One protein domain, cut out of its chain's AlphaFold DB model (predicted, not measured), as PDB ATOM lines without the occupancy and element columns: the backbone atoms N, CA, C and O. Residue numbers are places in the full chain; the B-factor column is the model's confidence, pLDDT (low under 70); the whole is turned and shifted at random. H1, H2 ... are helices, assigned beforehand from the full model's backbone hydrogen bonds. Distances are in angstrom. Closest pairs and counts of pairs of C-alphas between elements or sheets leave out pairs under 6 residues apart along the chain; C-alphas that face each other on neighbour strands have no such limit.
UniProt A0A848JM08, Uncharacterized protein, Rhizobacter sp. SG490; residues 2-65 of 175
ATOM      1  N   HIS A   2      35.839 -63.803 -47.315       30.69
ATOM      2  CA  HIS A   2      35.319 -62.548 -47.852       30.69
ATOM      3  C   HIS A   2      35.383 -61.479 -46.761       30.69
ATOM      4  O   HIS A   2      34.680 -61.567 -45.757       30.69
ATOM      5  N   ALA A   3      36.259 -60.493 -46.942       33.44
ATOM      6  CA  ALA A   3      36.241 -59.273 -46.154       33.44
ATOM      7  C   ALA A   3      34.972 -58.501 -46.531       33.44
ATOM      8  O   ALA A   3      34.902 -57.875 -47.587       33.44
ATOM      9  N   HIS A   4      33.940 -58.599 -45.692       32.75
ATOM     10  CA  HIS A   4      32.788 -57.720 -45.789       32.75
ATOM     11  C   HIS A   4      33.274 -56.292 -45.543       32.75
ATOM     12  O   HIS A   4      33.602 -55.913 -44.420       32.75
ATOM     13  N   ALA A   5      33.335 -55.506 -46.617       34.91
ATOM     14  CA  ALA A   5      33.369 -54.061 -46.531       34.91
ATOM     15  C   ALA A   5      32.085 -53.631 -45.810       34.91
ATOM     16  O   ALA A   5      31.021 -53.524 -46.417       34.91
ATOM     17  N   HIS A   6      32.169 -53.456 -44.491       34.84
ATOM     18  CA  HIS A   6      31.154 -52.744 -43.737       34.84
ATOM     19  C   HIS A   6      31.117 -51.331 -44.308       34.84
ATOM     20  O   HIS A   6      31.969 -50.499 -43.997       34.84
ATOM     21  N   ALA A   7      30.160 -51.080 -45.200       33.28
ATOM     22  CA  ALA A   7      29.779 -49.735 -45.567       33.28
ATOM     23  C   ALA A   7      29.433 -49.024 -44.255       33.28
ATOM     24  O   ALA A   7      28.435 -49.354 -43.612       33.28
ATOM     25  N   ASN A   8      30.314 -48.129 -43.804       43.41
ATOM     26  CA  ASN A   8      30.037 -47.315 -42.632       43.41
ATOM     27  C   ASN A   8      28.718 -46.580 -42.908       43.41
ATOM     28  O   ASN A   8      28.613 -45.935 -43.958       43.41
ATOM     29  N   PRO A   9      27.707 -46.686 -42.025       43.25
ATOM     30  CA  PRO A   9      26.497 -45.896 -42.180       43.25
ATOM     31  C   PRO A   9      26.891 -44.414 -42.274       43.25
ATOM     32  O   PRO A   9      27.901 -44.023 -41.675       43.25
ATOM     33  N   PRO A  10      26.145 -43.592 -43.037       51.16
ATOM     34  CA  PRO A  10      26.465 -42.180 -43.198       51.16
ATOM     35  C   PRO A  10      26.621 -41.549 -41.814       51.16
ATOM     36  O   PRO A  10      25.685 -41.535 -41.013       51.16
ATOM     37  N   ARG A  11      27.847 -41.114 -41.508       68.69
ATOM     38  CA  ARG A  11      28.206 -40.566 -40.202       68.69
ATOM     39  C   ARG A  11      27.440 -39.256 -40.044       68.69
ATOM     40  O   ARG A  11      27.603 -38.359 -40.866       68.69
ATOM     41  N   VAL A  12      26.592 -39.169 -39.019       79.69
ATOM     42  CA  VAL A  12      25.986 -37.894 -38.610       79.69
ATOM     43  C   VAL A  12      27.136 -36.930 -38.327       79.69
ATOM     44  O   VAL A  12      28.088 -37.302 -37.634       79.69
ATOM     45  N   ASP A  13      27.085 -35.731 -38.904       87.50
ATOM     46  CA  ASP A  13      28.094 -34.713 -38.631       87.50
ATOM     47  C   ASP A  13      28.142 -34.414 -37.125       87.50
ATOM     48  O   ASP A  13      27.103 -34.303 -36.473       87.50
ATOM     49  N   GLY A  14      29.346 -34.283 -36.563       88.69
ATOM     50  CA  GLY A  14      29.517 -34.108 -35.122       88.69
ATOM     51  C   GLY A  14      28.816 -32.862 -34.579       88.69
ATOM     52  O   GLY A  14      28.241 -32.904 -33.495       88.69
ATOM     53  N   VAL A  15      28.808 -31.756 -35.332       90.69
ATOM     54  CA  VAL A  15      28.154 -30.511 -34.901       90.69
ATOM     55  C   VAL A  15      26.640 -30.687 -34.904       90.69
ATOM     56  O   VAL A  15      25.977 -30.293 -33.945       90.69
ATOM     57  N   GLU A  16      26.100 -31.339 -35.932       91.81
ATOM     58  CA  GLU A  16      24.678 -31.681 -35.984       91.81
ATOM     59  C   GLU A  16      24.276 -32.605 -34.829       91.81
ATOM     60  O   GLU A  16      23.277 -32.352 -34.157       91.81
ATOM     61  N   LEU A  17      25.094 -33.620 -34.532       93.06
ATOM     62  CA  LEU A  17      24.878 -34.540 -33.417       93.06
ATOM     63  C   LEU A  17      24.781 -33.804 -32.074       93.06
ATOM     64  O   LEU A  17      23.847 -34.043 -31.308       93.06
ATOM     65  N   ILE A  18      25.721 -32.899 -31.789       94.12
ATOM     66  CA  ILE A  18      25.699 -32.118 -30.545       94.12
ATOM     67  C   ILE A  18      24.476 -31.200 -30.491       94.12
ATOM     68  O   ILE A  18      23.854 -31.067 -29.439       94.12
ATOM     69  N   GLY A  19      24.075 -30.613 -31.618       93.12
ATOM     70  CA  GLY A  19      22.871 -29.792 -31.679       93.12
ATOM     71  C   GLY A  19      21.583 -30.593 -31.482       93.12
ATOM     72  O   GLY A  19      20.654 -30.122 -30.827       93.12
ATOM     73  N   ASN A  20      21.525 -31.823 -31.994       93.88
ATOM     74  CA  ASN A  20      20.416 -32.747 -31.753       93.88
ATOM     75  C   ASN A  20      20.348 -33.168 -30.283       93.88
ATOM     76  O   ASN A  20      19.263 -33.174 -29.703       93.88
ATOM     77  N   LEU A  21      21.499 -33.450 -29.667       94.50
ATOM     78  CA  LEU A  21      21.588 -33.765 -28.244       94.50
ATOM     79  C   LEU A  21      21.127 -32.588 -27.376       94.50
ATOM     80  O   LEU A  21      20.320 -32.790 -26.474       94.50
ATOM     81  N   LEU A  22      21.574 -31.363 -27.667       95.06
ATOM     82  CA  LEU A  22      21.141 -30.174 -26.929       95.06
ATOM     83  C   LEU A  22      19.629 -29.952 -27.049       95.06
ATOM     84  O   LEU A  22      18.958 -29.753 -26.041       95.06
ATOM     85  N   ALA A  23      19.079 -30.050 -28.262       94.00
ATOM     86  CA  ALA A  23      17.639 -29.928 -28.484       94.00
ATOM     87  C   ALA A  23      16.845 -30.978 -27.686       94.00
ATOM     88  O   ALA A  23      15.770 -30.688 -27.165       94.00
ATOM     89  N   HIS A  24      17.385 -32.195 -27.576       95.44
ATOM     90  CA  HIS A  24      16.788 -33.252 -26.771       95.44
ATOM     91  C   HIS A  24      16.819 -32.945 -25.274       95.44
ATOM     92  O   HIS A  24      15.794 -33.079 -24.607       95.44
ATOM     93  N   LEU A  25      17.957 -32.477 -24.759       95.06
ATOM     94  CA  LEU A  25      18.102 -32.084 -23.355       95.06
ATOM     95  C   LEU A  25      17.204 -30.895 -22.983       95.06
ATOM     96  O   LEU A  25      16.707 -30.836 -21.863       95.06
ATOM     97  N   ASN A  26      16.937 -29.998 -23.933       94.75
ATOM     98  CA  ASN A  26      15.986 -28.897 -23.774       94.75
ATOM     99  C   ASN A  26      14.510 -29.335 -23.856       94.75
ATOM    100  O   ASN A  26      13.619 -28.515 -23.649       94.75
ATOM    101  N   GLY A  27      14.226 -30.598 -24.193       92.25
ATOM    102  CA  GLY A  27      12.864 -31.100 -24.392       92.25
ATOM    103  C   GLY A  27      12.202 -30.651 -25.702       92.25
ATOM    104  O   GLY A  27      11.001 -30.843 -25.867       92.25
ATOM    105  N   GLU A  28      12.954 -30.076 -26.646       91.81
ATOM    106  CA  GLU A  28      12.416 -29.557 -27.913       91.81
ATOM    107  C   GLU A  28      12.069 -30.681 -28.905       91.81
ATOM    108  O   GLU A  28      11.136 -30.550 -29.698       91.81
ATOM    109  N   ARG A  29      12.820 -31.792 -28.887       89.69
ATOM    110  CA  ARG A  29      12.589 -32.965 -29.752       89.69
ATOM    111  C   ARG A  29      13.234 -34.233 -29.201       89.69
ATOM    112  O   ARG A  29      14.210 -34.183 -28.461       89.69
ATOM    113  N   ALA A  30      12.720 -35.395 -29.594       92.38
ATOM    114  CA  ALA A  30      13.381 -36.664 -29.300       92.38
ATOM    115  C   ALA A  30      14.698 -36.792 -30.083       92.38
ATOM    116  O   ALA A  30      14.792 -36.341 -31.229       92.38
ATOM    117  N   LEU A  31      15.702 -37.428 -29.475       92.88
ATOM    118  CA  LEU A  31      16.939 -37.775 -30.167       92.88
ATOM    119  C   LEU A  31      16.666 -38.925 -31.145       92.88
ATOM    120  O   LEU A  31      16.163 -39.976 -30.748       92.88
ATOM    121  N   ASP A  32      16.974 -38.727 -32.425       90.75
ATOM    122  CA  ASP A  32      16.719 -39.735 -33.451       90.75
ATOM    123  C   ASP A  32      17.703 -40.915 -33.353       90.75
ATOM    124  O   ASP A  32      18.816 -40.794 -32.833       90.75
ATOM    125  N   ALA A  33      17.304 -42.068 -33.898       91.38
ATOM    126  CA  ALA A  33      18.085 -43.301 -33.811       91.38
ATOM    127  C   ALA A  33      19.503 -43.169 -34.396       91.38
ATOM    128  O   ALA A  33      20.438 -43.759 -33.856       91.38
ATOM    129  N   ARG A  34      19.698 -42.366 -35.455       90.19
ATOM    130  CA  ARG A  34      21.029 -42.176 -36.053       90.19
ATOM    131  C   ARG A  34      21.923 -41.366 -35.126       90.19
ATOM    132  O   ARG A  34      23.089 -41.718 -34.961       90.19
ATOM    133  N   SER A  35      21.382 -40.323 -34.499       91.50
ATOM    134  CA  SER A  35      22.104 -39.536 -33.497       91.50
ATOM    135  C   SER A  35      22.468 -40.378 -32.265       91.50
ATOM    136  O   SER A  35      23.607 -40.327 -31.803       91.50
ATOM    137  N   VAL A  36      21.549 -41.219 -31.774       93.12
ATOM    138  CA  VAL A  36      21.824 -42.162 -30.669       93.12
ATOM    139  C   VAL A  36      22.951 -43.129 -31.031       93.12
ATOM    140  O   VAL A  36      23.907 -43.289 -30.267       93.12
ATOM    141  N   ASP A  37      22.870 -43.759 -32.204       92.38
ATOM    142  CA  ASP A  37      23.876 -44.715 -32.665       92.38
ATOM    143  C   ASP A  37      25.247 -44.055 -32.859       92.38
ATOM    144  O   ASP A  37      26.263 -44.621 -32.441       92.38
ATOM    145  N   ALA A  38      25.284 -42.848 -33.433       91.12
ATOM    146  CA  ALA A  38      26.507 -42.072 -33.619       91.12
ATOM    147  C   ALA A  38      27.148 -41.678 -32.278       91.12
ATOM    148  O   ALA A  38      28.355 -41.863 -32.103       91.12
ATOM    149  N   LEU A  39      26.349 -41.209 -31.312       93.62
ATOM    150  CA  LEU A  39      26.821 -40.855 -29.972       93.62
ATOM    151  C   LEU A  39      27.393 -42.076 -29.247       93.62
ATOM    152  O   LEU A  39      28.518 -42.032 -28.745       93.62
ATOM    153  N   ARG A  40      26.656 -43.196 -29.249       94.31
ATOM    154  CA  ARG A  40      27.110 -44.458 -28.652       94.31
ATOM    155  C   ARG A  40      28.416 -44.927 -29.286       94.31
ATOM    156  O   ARG A  40      29.340 -45.309 -28.569       94.31
ATOM    157  N   HIS A  41      28.506 -44.898 -30.616       91.94
ATOM    158  CA  HIS A  41      29.716 -45.303 -31.325       91.94
ATOM    159  C   HIS A  41      30.910 -44.412 -30.966       91.94
ATOM    160  O   HIS A  41      31.990 -44.935 -30.695       91.94
ATOM    161  N   GLY A  42      30.719 -43.090 -30.914       91.38
ATOM    162  CA  GLY A  42      31.767 -42.139 -30.543       91.38
ATOM    163  C   GLY A  42      32.284 -42.342 -29.118       91.38
ATOM    164  O   GLY A  42      33.494 -42.418 -28.917       91.38
ATOM    165  N   ILE A  43      31.392 -42.524 -28.140       93.88
ATOM    166  CA  ILE A  43      31.775 -42.792 -26.743       93.88
ATOM    167  C   ILE A  43      32.580 -44.095 -26.641       93.88
ATOM    168  O   ILE A  43      33.666 -44.118 -26.063       93.88
ATOM    169  N   VAL A  44      32.087 -45.181 -27.246       94.38
ATOM    170  CA  VAL A  44      32.780 -46.481 -27.224       94.38
ATOM    171  C   VAL A  44      34.133 -46.403 -27.937       94.38
ATOM    172  O   VAL A  44      35.102 -47.002 -27.473       94.38
ATOM    173  N   ALA A  45      34.221 -45.673 -29.051       89.06
ATOM    174  CA  ALA A  45      35.472 -45.470 -29.773       89.06
ATOM    175  C   ALA A  45      36.509 -44.724 -28.922       89.06
ATOM    176  O   ALA A  45      37.644 -45.191 -28.852       89.06
ATOM    177  N   SER A  46      36.107 -43.648 -28.235       92.75
ATOM    178  CA  SER A  46      36.983 -42.877 -27.342       92.75
ATOM    179  C   SER A  46      37.549 -43.753 -26.222       92.75
ATOM    180  O   SER A  46      38.763 -43.804 -26.033       92.75
ATOM    181  N   VAL A  47      36.699 -44.549 -25.562       94.38
ATOM    182  CA  VAL A  47      37.132 -45.468 -24.492       94.38
ATOM    183  C   VAL A  47      38.082 -46.546 -25.014       94.38
ATOM    184  O   VAL A  47      39.082 -46.852 -24.370       94.38
ATOM    185  N   ARG A  48      37.792 -47.140 -26.178       93.94
ATOM    186  CA  ARG A  48      38.593 -48.256 -26.715       93.94
ATOM    187  C   ARG A  48      39.932 -47.823 -27.299       93.94
ATOM    188  O   ARG A  48      40.878 -48.602 -27.249       93.94
ATOM    189  N   ARG A  49      39.995 -46.639 -27.913       91.12
ATOM    190  CA  ARG A  49      41.180 -46.162 -28.644       91.12
ATOM    191  C   ARG A  49      42.019 -45.166 -27.845       91.12
ATOM    192  O   ARG A  49      43.129 -44.865 -28.261       91.12
ATOM    193  N   GLY A  50      41.502 -44.647 -26.727       88.06
ATOM    194  CA  GLY A  50      42.156 -43.590 -25.948       88.06
ATOM    195  C   GLY A  50      42.168 -42.227 -26.651       88.06
ATOM    196  O   GLY A  50      42.870 -41.317 -26.222       88.06
ATOM    197  N   GLU A  51      41.411 -42.081 -27.741       87.69
ATOM    198  CA  GLU A  51      41.249 -40.816 -28.455       87.69
ATOM    199  C   GLU A  51      40.315 -39.883 -27.677       87.69
ATOM    200  O   GLU A  51      39.403 -40.334 -26.973       87.69
ATOM    201  N   SER A  52      40.494 -38.569 -27.839       91.50
ATOM    202  CA  SER A  52      39.577 -37.605 -27.233       91.50
ATOM    203  C   SER A  52      38.153 -37.795 -27.762       91.50
ATOM    204  O   SER A  52      37.924 -38.206 -28.911       91.50
ATOM    205  N   LEU A  53      37.176 -37.481 -26.912       89.50
ATOM    206  CA  LEU A  53      35.769 -37.582 -27.281       89.50
ATOM    207  C   LEU A  53      35.440 -36.665 -28.471       89.50
ATOM    208  O   LEU A  53      34.723 -37.085 -29.376       89.50
ATOM    209  N   ASP A  54      36.045 -35.476 -28.534       88.62
ATOM    210  CA  ASP A  54      35.877 -34.529 -29.642       88.62
ATOM    211  C   ASP A  54      36.290 -35.127 -30.992       88.62
ATOM    212  O   ASP A  54      35.587 -34.969 -31.991       88.62
ATOM    213  N   VAL A  55      37.404 -35.862 -31.036       87.69
ATOM    214  CA  VAL A  55      37.858 -36.554 -32.254       87.69
ATOM    215  C   VAL A  55      36.918 -37.710 -32.595       87.69
ATOM    216  O   VAL A  55      36.486 -37.864 -33.744       87.69
ATOM    217  N   SER A  56      36.518 -38.480 -31.584       88.81
ATOM    218  CA  SER A  56      35.633 -39.637 -31.755       88.81
ATOM    219  C   SER A  56      34.240 -39.242 -32.267       88.81
ATOM    220  O   SER A  56      33.656 -39.940 -33.104       88.81
ATOM    221  N   LEU A  57      33.727 -38.087 -31.840       89.00
ATOM    222  CA  LEU A  57      32.462 -37.513 -32.307       89.00
ATOM    223  C   LEU A  57      32.597 -36.724 -33.620       89.00
ATOM    224  O   LEU A  57      31.589 -36.329 -34.195       89.00
ATOM    225  N   GLY A  58      33.814 -36.523 -34.137       86.69
ATOM    226  CA  GLY A  58      34.045 -35.758 -35.368       86.69
ATOM    227  C   GLY A  58      33.909 -34.240 -35.192       86.69
ATOM    228  O   GLY A  58      33.672 -33.528 -36.166       86.69
ATOM    229  N   LEU A  59      34.052 -33.742 -33.963       86.94
ATOM    230  CA  LEU A  59      34.066 -32.316 -33.618       86.94
ATOM    231  C   LEU A  59      35.437 -31.674 -33.854       86.94
ATOM    232  O   LEU A  59      35.519 -30.475 -34.127       86.94
ATOM    233  N   ALA A  60      36.500 -32.474 -33.764       85.38
ATOM    234  CA  ALA A  60      37.873 -32.044 -33.975       85.38
ATOM    235  C   ALA A  60      38.625 -33.024 -34.884       85.38
ATOM    236  O   ALA A  60      38.514 -34.239 -34.748       85.38
ATOM    237  N   ALA A  61      39.425 -32.485 -35.800       83.00
ATOM    238  CA  ALA A  61      40.420 -33.236 -36.554       83.00
ATOM    239  C   ALA A  61      41.532 -32.290 -37.020       83.00
ATOM    240  O   ALA A  61      41.301 -31.094 -37.216       83.00
ATOM    241  N   SER A  62      42.741 -32.825 -37.210       80.31
ATOM    242  CA  SER A  62      43.862 -32.040 -37.736       80.31
ATOM    243  C   SER A  62      43.511 -31.457 -39.110       80.31
ATOM    244  O   SER A  62      42.961 -32.151 -39.967       80.31
ATOM    245  N   GLY A  63      43.782 -30.165 -39.305       80.50
ATOM    246  CA  GLY A  63      43.450 -29.436 -40.533       80.50
ATOM    247  C   GLY A  63      41.966 -29.084 -40.715       80.50
ATOM    248  O   GLY A  63      41.621 -28.455 -41.713       80.50
ATOM    249  N   GLN A  64      41.081 -29.448 -39.777       82.44
ATOM    250  CA  GLN A  64      39.671 -29.050 -39.808       82.44
ATOM    251  C   GLN A  64      39.422 -27.778 -38.991       82.44
ATOM    252  O   GLN A  64      40.116 -27.477 -38.021       82.44
ATOM    253  N   ARG A  65      38.387 -27.028 -39.384       83.88
ATOM    254  CA  ARG A  65      37.884 -25.897 -38.592       83.88
ATOM    255  C   ARG A  65      37.319 -26.413 -37.271       83.88
ATOM    256  O   ARG A  65      36.634 -27.435 -37.260       83.88
TER     257      ARG A  65
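This is residues 2 to 65 of the 175 residues of an uncharacterized protein of Rhizobacter sp. SG490 (UniProt A0A848JM08). The longest helix, H2, has two helices packed on one side of it: H1 at a steep tilt near the first part of H2, and the very short H3 near its later part. A tail without a named element leads into H1, and its residues 2 to 8 stick out free from this small helical body. The printed part has 64 residues with three named helices, in the order H1, H2, H3, and no named strand; its class is all helix. It is only just loose, close to compact, with a radius of gyration of the C-alphas of 13.2 A, and only just elongated, with spans of 44 by 29 by 22 A.

H2, residues 33 to 49, touches H1, residues 14 to 25, through its residues 35 to 39 alone, and H1 takes part with residues 17 to 21 alone. Their closest C-alphas, those of Leu 17 and Ser 35, are 5.7 A apart. The two run opposite ways at a steep tilt of 64 degrees. H2 also touches H3, residues 53 to 56, with its residues 42 to 46 alone; the closest C-alphas, those of Gly 42 and Ser 56, are 4.8 A apart. H1 and H3 are only just apart, at 8.4 A. In H1 and H2 every O i to N i+4 pair is within hydrogen-bond range; H3 is too short for such a pair.

H2 measures 23.8 A from first to last C-alpha and begins at C-alpha 33 (18.085, -43.301, -33.811). H1 measures 16.5 A and begins at C-alpha 14 (29.517, -34.108, -35.122). H3 measures 4.9 A and ends at C-alpha 56 (35.633, -39.637, -31.755).

The C-alphas farthest apart, those of His 2 and Asn 26, are 45.7 A apart. The printed part has no cut. The link from H2 to H3 is tight and that from H1 to H2 is short. The mean pLDDT of the printed part is 82.6, and residues 2 to 11 are under 70.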